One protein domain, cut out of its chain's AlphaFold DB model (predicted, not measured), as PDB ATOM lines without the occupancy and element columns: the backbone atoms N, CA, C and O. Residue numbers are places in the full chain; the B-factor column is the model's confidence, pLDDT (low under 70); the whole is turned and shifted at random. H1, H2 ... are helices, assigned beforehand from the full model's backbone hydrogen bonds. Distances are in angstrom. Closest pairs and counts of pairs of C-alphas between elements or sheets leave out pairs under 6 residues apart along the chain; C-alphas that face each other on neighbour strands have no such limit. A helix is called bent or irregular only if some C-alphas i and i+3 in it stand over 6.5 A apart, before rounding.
ATOM      1  N   SER A 171     -73.608  25.694  43.231       96.62
ATOM      2  CA  SER A 171     -74.103  25.921  44.593       96.62
ATOM      3  C   SER A 171     -72.952  25.943  45.609       96.62
ATOM      4  O   SER A 171     -71.867  25.417  45.359       96.62
ATOM      5  N   ASN A 172     -73.187  26.521  46.793       96.12
ATOM      6  CA  ASN A 172     -72.192  26.497  47.873       96.12
ATOM      7  C   ASN A 172     -71.835  25.066  48.305       96.12
ATOM      8  O   ASN A 172     -70.676  24.800  48.597       96.12
ATOM      9  N   GLU A 173     -72.805  24.147  48.314       97.62
ATOM     10  CA  GLU A 173     -72.561  22.734  48.633       97.62
ATOM     11  C   GLU A 173     -71.619  22.084  47.617       97.62
ATOM     12  O   GLU A 173     -70.687  21.376  47.991       97.62
ATOM     13  N   GLU A 174     -71.820  22.359  46.328       97.00
ATOM     14  CA  GLU A 174     -70.951  21.841  45.276       97.00
ATOM     15  C   GLU A 174     -69.544  22.445  45.360       97.00
ATOM     16  O   GLU A 174     -68.558  21.710  45.308       97.00
ATOM     17  N   TYR A 175     -69.426  23.757  45.581       97.56
ATOM     18  CA  TYR A 175     -68.120  24.380  45.803       97.56
ATOM     19  C   TYR A 175     -67.420  23.850  47.056       97.56
ATOM     20  O   TYR A 175     -66.197  23.719  47.037       97.56
ATOM     21  N   GLN A 176     -68.154  23.506  48.117       98.12
ATOM     22  CA  GLN A 176     -67.567  22.879  49.301       98.12
ATOM     23  C   GLN A 176     -66.954  21.524  48.946       98.12
ATOM     24  O   GLN A 176     -65.779  21.306  49.227       98.12
ATOM     25  N   ARG A 177     -67.690  20.663  48.225       97.94
ATOM     26  CA  ARG A 177     -67.156  19.371  47.756       97.94
ATOM     27  C   ARG A 177     -65.891  19.536  46.914       97.94
ATOM     28  O   ARG A 177     -64.925  18.801  47.098       97.94
ATOM     29  N   GLN A 178     -65.887  20.505  46.003       95.94
ATOM     30  CA  GLN A 178     -64.733  20.788  45.146       95.94
ATOM     31  C   GLN A 178     -63.541  21.358  45.929       95.94
ATOM     32  O   GLN A 178     -62.396  21.023  45.627       95.94
ATOM     33  N   THR A 179     -63.803  22.187  46.941       98.00
ATOM     34  CA  THR A 179     -62.775  22.739  47.837       98.00
ATOM     35  C   THR A 179     -62.113  21.623  48.640       98.00
ATOM     36  O   THR A 179     -60.886  21.546  48.680       98.00
ATOM     37  N   ASP A 180     -62.911  20.723  49.218       98.19
ATOM     38  CA  ASP A 180     -62.411  19.586  49.994       98.19
ATOM     39  C   ASP A 180     -61.565  18.650  49.119       98.19
ATOM     40  O   ASP A 180     -60.460  18.272  49.506       98.19
ATOM     41  N   ALA A 181     -62.033  18.344  47.902       97.31
ATOM     42  CA  ALA A 181     -61.287  17.537  46.938       97.31
ATOM     43  C   ALA A 181     -59.958  18.198  46.524       97.31
ATOM     44  O   ALA A 181     -58.916  17.545  46.525       97.31
ATOM     45  N   PHE A 182     -59.967  19.502  46.224       96.38
ATOM     46  CA  PHE A 182     -58.751  20.249  45.896       96.38
ATOM     47  C   PHE A 182     -57.747  20.251  47.056       96.38
ATOM     48  O   PHE A 182     -56.556  20.022  46.843       96.38
ATOM     49  N   ASN A 183     -58.215  20.496  48.282       98.12
ATOM     50  CA  ASN A 183     -57.354  20.506  49.462       98.12
ATOM     51  C   ASN A 183     -56.754  19.120  49.727       98.12
ATOM     52  O   ASN A 183     -55.559  19.030  50.007       98.12
ATOM     53  N   ALA A 184     -57.525  18.044  49.532       98.12
ATOM     54  CA  ALA A 184     -57.012  16.678  49.611       98.12
ATOM     55  C   ALA A 184     -55.901  16.416  48.571       98.12
ATOM     56  O   ALA A 184     -54.832  15.915  48.925       98.12
ATOM     57  N   GLU A 185     -56.085  16.826  47.309       97.12
ATOM     58  CA  GLU A 185     -55.040  16.714  46.278       97.12
ATOM     59  C   GLU A 185     -53.778  17.524  46.625       97.12
ATOM     60  O   GLU A 185     -52.650  17.087  46.369       97.12
ATOM     61  N   VAL A 186     -53.947  18.719  47.201       97.50
ATOM     62  CA  VAL A 186     -52.839  19.565  47.664       97.50
ATOM     63  C   VAL A 186     -52.053  18.874  48.776       97.50
ATOM     64  O   VAL A 186     -50.821  18.838  48.714       97.50
ATOM     65  N   GLU A 187     -52.738  18.294  49.759       97.94
ATOM     66  CA  GLU A 187     -52.121  17.554  50.861       97.94
ATOM     67  C   GLU A 187     -51.359  16.319  50.361       97.94
ATOM     68  O   GLU A 187     -50.189  16.123  50.713       97.94
ATOM     69  N   GLU A 188     -51.966  15.525  49.476       97.69
ATOM     70  CA  GLU A 188     -51.313  14.369  48.858       97.69
ATOM     71  C   GLU A 188     -50.084  14.775  48.035       97.69
ATOM     72  O   GLU A 188     -49.021  14.147  48.131       97.69
ATOM     73  N   TRP A 189     -50.184  15.858  47.257       97.19
ATOM     74  CA  TRP A 189     -49.058  16.387  46.492       97.19
ATOM     75  C   TRP A 189     -47.933  16.866  47.414       97.19
ATOM     76  O   TRP A 189     -46.779  16.498  47.192       97.19
ATOM     77  N   ASN A 190     -48.250  17.623  48.468       97.56
ATOM     78  CA  ASN A 190     -47.271  18.111  49.446       97.56
ATOM     79  C   ASN A 190     -46.548  16.960  50.158       97.56
ATOM     80  O   ASN A 190     -45.355  17.066  50.439       97.56
ATOM     81  N   LYS A 191     -47.243  15.843  50.408       97.44
ATOM     82  CA  LYS A 191     -46.655  14.630  50.987       97.44
ATOM     83  C   LYS A 191     -45.714  13.912  50.013       97.44
ATOM     84  O   LYS A 191     -44.671  13.408  50.425       97.44
ATOM     85  N   ALA A 192     -46.067  13.849  48.728       96.88
ATOM     86  CA  ALA A 192     -45.319  13.091  47.719       96.88
ATOM     87  C   ALA A 192     -44.168  13.875  47.058       96.88
ATOM     88  O   ALA A 192     -43.175  13.282  46.624       96.88
ATOM     89  N   GLU A 193     -44.290  15.197  46.933       97.19
ATOM     90  CA  GLU A 193     -43.359  16.020  46.157       97.19
ATOM     91  C   GLU A 193     -41.924  16.070  46.715       97.19
ATOM     92  O   GLU A 193     -40.996  16.012  45.899       97.19
ATOM     93  N   PRO A 194     -41.669  16.105  48.041       97.56
ATOM     94  CA  PRO A 194     -40.305  16.104  48.569       97.56
ATOM     95  C   PRO A 194     -39.458  14.932  48.050       97.56
ATOM     96  O   PRO A 194     -38.351  15.146  47.553       97.56
ATOM     97  N   ALA A 195     -40.013  13.715  48.049       97.12
ATOM     98  CA  ALA A 195     -39.332  12.525  47.534       97.12
ATOM     99  C   ALA A 195     -39.087  12.603  46.013       97.12
ATOM    100  O   ALA A 195     -38.035  12.195  45.511       97.12
ATOM    101  N   ARG A 196     -40.028  13.178  45.251       96.62
ATOM    102  CA  ARG A 196     -39.861  13.404  43.801       96.62
ATOM    103  C   ARG A 196     -38.751  14.415  43.510       96.62
ATOM    104  O   ARG A 196     -37.966  14.213  42.579       96.62
ATOM    105  N   ILE A 197     -38.673  15.486  44.299       96.62
ATOM    106  CA  ILE A 197     -37.621  16.501  44.199       96.62
ATOM    107  C   ILE A 197     -36.262  15.902  44.552       96.62
ATOM    108  O   ILE A 197     -35.304  16.137  43.816       96.62
ATOM    109  N   GLU A 198     -36.173  15.082  45.601       97.31
ATOM    110  CA  GLU A 198     -34.942  14.376  45.966       97.31
ATOM    111  C   GLU A 198     -34.446  13.487  44.814       97.31
ATOM    112  O   GLU A 198     -33.299  13.615  44.370       97.31
ATOM    113  N   ALA A 199     -35.326  12.657  44.244       97.00
ATOM    114  CA  ALA A 199     -34.992  11.793  43.115       97.00
ATOM    115  C   ALA A 199     -34.560  12.592  41.868       97.00
ATOM    116  O   ALA A 199     -33.591  12.232  41.187       97.00
ATOM    117  N   TYR A 200     -35.249  13.701  41.562       96.69
ATOM    118  CA  TYR A 200     -34.859  14.617  40.486       96.69
ATOM    119  C   TYR A 200     -33.471  15.216  40.742       96.69
ATOM    120  O   TYR A 200     -32.624  15.192  39.844       96.69
ATOM    121  N   ASN A 201     -33.227  15.723  41.951       97.62
ATOM    122  CA  ASN A 201     -31.981  16.383  42.321       97.62
ATOM    123  C   ASN A 201     -30.803  15.411  42.296       97.62
ATOM    124  O   ASN A 201     -29.773  15.754  41.729       97.62
ATOM    125  N   LYS A 202     -30.961  14.177  42.789       97.50
ATOM    126  CA  LYS A 202     -29.926  13.133  42.701       97.50
ATOM    127  C   LYS A 202     -29.499  12.881  41.251       97.50
ATOM    128  O   LYS A 202     -28.309  12.899  40.941       97.50
ATOM    129  N   ARG A 203     -30.468  12.722  40.340       97.06
ATOM    130  CA  ARG A 203     -30.202  12.539  38.902       97.06
ATOM    131  C   ARG A 203     -29.533  13.764  38.277       97.06
ATOM    132  O   ARG A 203     -28.624  13.617  37.465       97.06
ATOM    133  N   VAL A 204     -29.994  14.968  38.613       96.19
ATOM    134  CA  VAL A 204     -29.420  16.206  38.071       96.19
ATOM    135  C   VAL A 204     -28.004  16.439  38.585       96.19
ATOM    136  O   VAL A 204     -27.156  16.829  37.792       96.19
ATOM    137  N   THR A 205     -27.723  16.147  39.854       97.00
ATOM    138  CA  THR A 205     -26.374  16.210  40.430       97.00
ATOM    139  C   THR A 205     -25.410  15.299  39.678       97.00
ATOM    140  O   THR A 205     -24.327  15.753  39.320       97.00
ATOM    141  N   GLU A 206     -25.816  14.066  39.357       96.69
ATOM    142  CA  GLU A 206     -24.988  13.154  38.558       96.69
ATOM    143  C   GLU A 206     -24.708  13.715  37.161       96.69
ATOM    144  O   GLU A 206     -23.558  13.866  36.756       96.69
ATOM    145  N   GLN A 207     -25.757  14.123  36.441       94.94
ATOM    146  CA  GLN A 207     -25.616  14.721  35.109       94.94
ATOM    147  C   GLN A 207     -24.751  15.985  35.135       94.94
ATOM    148  O   GLN A 207     -24.008  16.270  34.199       94.94
ATOM    149  N   ASN A 208     -24.839  16.763  36.209       96.69
ATOM    150  CA  ASN A 208     -24.058  17.970  36.382       96.69
ATOM    151  C   ASN A 208     -22.570  17.691  36.579       96.69
ATOM    152  O   ASN A 208     -21.800  18.626  36.411       96.69
ATOM    153  N   ARG A 209     -22.117  16.468  36.870       95.56
ATOM    154  CA  ARG A 209     -20.676  16.177  36.952       95.56
ATOM    155  C   ARG A 209     -19.979  16.378  35.607       95.56
ATOM    156  O   ARG A 209     -18.925  16.997  35.564       95.56
ATOM    157  N   THR A 210     -20.614  15.960  34.513       94.50
ATOM    158  CA  THR A 210     -20.014  15.959  33.166       94.50
ATOM    159  C   THR A 210     -20.511  17.081  32.254       94.50
ATOM    160  O   THR A 210     -19.894  17.356  31.230       94.50
ATOM    161  N   ARG A 211     -21.610  17.765  32.600       93.06
ATOM    162  CA  ARG A 211     -22.145  18.861  31.775       93.06
ATOM    163  C   ARG A 211     -21.301  20.127  31.865       93.06
ATOM    164  O   ARG A 211     -21.010  20.599  32.964       93.06
ATOM    165  N   GLU A 212     -21.053  20.735  30.708       92.81
ATOM    166  CA  GLU A 212     -20.468  22.073  30.576       92.81
ATOM    167  C   GLU A 212     -21.377  23.135  31.222       92.81
ATOM    168  O   GLU A 212     -20.954  23.877  32.105       92.81
ATOM    169  N   LYS A 213     -22.680  23.122  30.895       94.56
ATOM    170  CA  LYS A 213     -23.695  23.960  31.554       94.56
ATOM    171  C   LYS A 213     -24.510  23.158  32.567       94.56
ATOM    172  O   LYS A 213     -25.304  22.283  32.196       94.56
ATOM    173  N   LYS A 214     -24.322  23.479  33.851       94.00
ATOM    174  CA  LYS A 214     -25.023  22.835  34.969       94.00
ATOM    175  C   LYS A 214     -26.515  23.166  34.936       94.00
ATOM    176  O   LYS A 214     -26.923  24.291  34.656       94.00
ATOM    177  N   ARG A 215     -27.339  22.166  35.228       95.06
ATOM    178  CA  ARG A 215     -28.783  22.305  35.415       95.06
ATOM    179  C   ARG A 215     -29.096  22.702  36.858       95.06
ATOM    180  O   ARG A 215     -28.438  22.196  37.767       95.06
ATOM    181  N   PRO A 216     -30.129  23.522  37.089       96.19
ATOM    182  CA  PRO A 216     -30.533  23.884  38.439       96.19
ATOM    183  C   PRO A 216     -31.165  22.693  39.177       96.19
ATOM    184  O   PRO A 216     -31.913  21.898  38.587       96.19
ATOM    185  N   LEU A 217     -30.871  22.601  40.475       96.25
ATOM    186  CA  LEU A 217     -31.598  21.757  41.423       96.25
ATOM    187  C   LEU A 217     -32.931  22.422  41.790       96.25
ATOM    188  O   LEU A 217     -33.090  23.636  41.669       96.25
ATOM    189  N   ARG A 218     -33.899  21.613  42.211       96.12
ATOM    190  CA  ARG A 218     -35.217  22.067  42.658       96.12
ATOM    191  C   ARG A 218     -35.258  22.159  44.178       96.12
ATOM    192  O   ARG A 218     -34.670  21.327  44.864       96.12
ATOM    193  N   THR A 219     -36.015  23.124  44.682       95.38
ATOM    194  CA  THR A 219     -36.319  23.276  46.109       95.38
ATOM    195  C   THR A 219     -37.809  23.053  46.304       95.38
ATOM    196  O   THR A 219     -38.611  23.571  45.525       95.38
ATOM    197  N   PHE A 220     -38.176  22.278  47.321       96.38
ATOM    198  CA  PHE A 220     -39.578  22.090  47.669       96.38
ATOM    199  C   PHE A 220     -40.146  23.368  48.285       96.38
ATOM    200  O   PHE A 220     -39.516  23.989  49.141       96.38
ATOM    201  N   LYS A 221     -41.343  23.743  47.840       95.81
ATOM    202  CA  LYS A 221     -42.191  24.741  48.482       95.81
ATOM    203  C   LYS A 221     -43.586  24.124  48.584       95.81
ATOM    204  O   LYS A 221     -44.096  23.719  47.534       95.81
ATOM    205  N   PRO A 222     -44.160  23.993  49.793       95.75
ATOM    206  CA  PRO A 222     -45.503  23.456  49.933       95.75
ATOM    207  C   PRO A 222     -46.509  24.376  49.241       95.75
ATOM    208  O   PRO A 222     -46.295  25.585  49.136       95.75
ATOM    209  N   LYS A 223     -47.585  23.781  48.734       96.50
ATOM    210  CA  LYS A 223     -48.773  24.500  48.277       96.50
ATOM    211  C   LYS A 223     -49.716  24.697  49.457       96.50
ATOM    212  O   LYS A 223     -49.876  23.773  50.252       96.50
ATOM    213  N   ASP A 224     -50.356  25.852  49.524       96.81
ATOM    214  CA  ASP A 224     -51.364  26.131  50.540       96.81
ATOM    215  C   ASP A 224     -52.712  25.512  50.147       96.81
ATOM    216  O   ASP A 224     -53.066  25.456  48.962       96.81
ATOM    217  N   THR A 225     -53.452  25.035  51.147       96.94
ATOM    218  CA  THR A 225     -54.886  24.760  51.011       96.94
ATOM    219  C   THR A 225     -55.653  26.079  50.946       96.94
ATOM    220  O   THR A 225     -55.118  27.144  51.257       96.94
ATOM    221  N   VAL A 226     -56.909  26.022  50.516       97.62
ATOM    222  CA  VAL A 226     -57.773  27.203  50.410       97.62
ATOM    223  C   VAL A 226     -59.067  27.017  51.183       97.62
ATOM    224  O   VAL A 226     -59.571  25.903  51.346       97.62
ATOM    225  N   THR A 227     -59.629  28.128  51.637       98.00
ATOM    226  CA  THR A 227     -61.003  28.185  52.141       98.00
ATOM    227  C   THR A 227     -62.019  28.064  50.999       98.00
ATOM    228  O   THR A 227     -61.691  28.278  49.829       98.00
ATOM    229  N   LEU A 228     -63.284  27.781  51.340       97.38
ATOM    230  CA  LEU A 228     -64.397  27.772  50.382       97.38
ATOM    231  C   LEU A 228     -64.482  29.086  49.590       97.38
ATOM    232  O   LEU A 228     -64.615  29.071  48.366       97.38
ATOM    233  N   GLU A 229     -64.382  30.227  50.273       96.69
ATOM    234  CA  GLU A 229     -64.497  31.540  49.634       96.69
ATOM    235  C   GLU A 229     -63.322  31.817  48.688       96.69
ATOM    236  O   GLU A 229     -63.525  32.263  47.560       96.69
ATOM    237  N   GLU A 230     -62.093  31.481  49.085       96.62
ATOM    238  CA  GLU A 230     -60.916  31.602  48.215       96.62
ATOM    239  C   GLU A 230     -60.994  30.679  46.995       96.62
ATOM    240  O   GLU A 230     -60.567  31.061  45.900       96.62
ATOM    241  N   TYR A 231     -61.554  29.476  47.151       96.25
ATOM    242  CA  TYR A 231     -61.799  28.565  46.038       96.25
ATOM    243  C   TYR A 231     -62.834  29.151  45.073       96.25
ATOM    244  O   TYR A 231     -62.569  29.319  43.878       96.25
ATOM    245  N   LYS A 232     -63.989  29.556  45.607       96.12
ATOM    246  CA  LYS A 232     -65.112  30.121  44.854       96.12
ATOM    247  C   LYS A 232     -64.742  31.412  44.122       96.12
ATOM    248  O   LYS A 232     -65.157  31.608  42.979       96.12
ATOM    249  N   LEU A 233     -63.907  32.269  44.714       94.88
ATOM    250  CA  LEU A 233     -63.443  33.521  44.100       94.88
ATOM    251  C   LEU A 233     -62.680  33.321  42.785       94.88
ATOM    252  O   LEU A 233     -62.578  34.262  41.995       94.88
ATOM    253  N   GLN A 234     -62.163  32.121  42.519       94.31
ATOM    254  CA  GLN A 234     -61.485  31.795  41.261       94.31
ATOM    255  C   GLN A 234     -62.462  31.662  40.086       94.31
ATOM    256  O   GLN A 234     -62.043  31.776  38.931       94.31
TER     257      GLN A 234
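AT A GLANCE: This is residues 171 to 234 of the 415 residues of an uncharacterized protein of Planctomycetaceae bacterium (UniProt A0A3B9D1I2). One long helix, H1, bent between its arms H1a and H1b, makes the length of a rod; beyond its end the backbone folds back in a long unnamed stretch, residues 211 to 227, that runs back along the helix. The short helix H2 then packs on H1a near the start of the printed part, and the first and last printed residues, Ser 171 and Gln 234, are at the same end of the rod, their C-alphas 14.3 A apart. The printed part has 64 residues with two named helices, H1 then H2, and no named strand; the class is all helix. The whole is extended, with a radius of gyration of the C-alphas of 17.7 A and spans of 56 by 19 by 13 A.

HOW THE PARTS SIT: By its hydrogen bonds H1, residues 172 to 210, was assigned as one helix, but it is bent: C-alphas 191 and 194 are 7.0 A apart. Its arms are H1a, residues 172 to 191, and H1b, residues 194 to 210, and their lines stand at a steep tilt of 43 degrees. H2, residues 228 to 232, touches H1a, which meets it with residues 175 to 179 alone; the closest C-alphas, those of Thr 179 and Leu 228, are 5.9 A apart. H1b and H2 are apart. In H1a and H2 every O i to N i+4 pair is within hydrogen-bond range; in H1b 12 of 13 are.

IN THESE COORDINATES: H1a begins at Asn 172, C-alpha (-72.192, 26.497, 47.873), and measures 28.3 A from first to last C-alpha. H1b measures 25.5 A and ends at Thr 210, C-alpha (-20.014, 15.959, 33.166). H2 measures 6.0 A and ends at Lys 232, C-alpha (-65.112, 30.121, 44.854).

THE WHOLE: The C-alphas of Ser 171 and Thr 210, the two farthest apart, are 56.2 A apart, while the first and last printed C-alphas, those of Ser 171 and Gln 234, are 14.3 A apart. The link from H1 to H2, 17 residues, is long. The printed part has no cut. Mean pLDDT of the printed part is 96.6, and no printed residue is under 70.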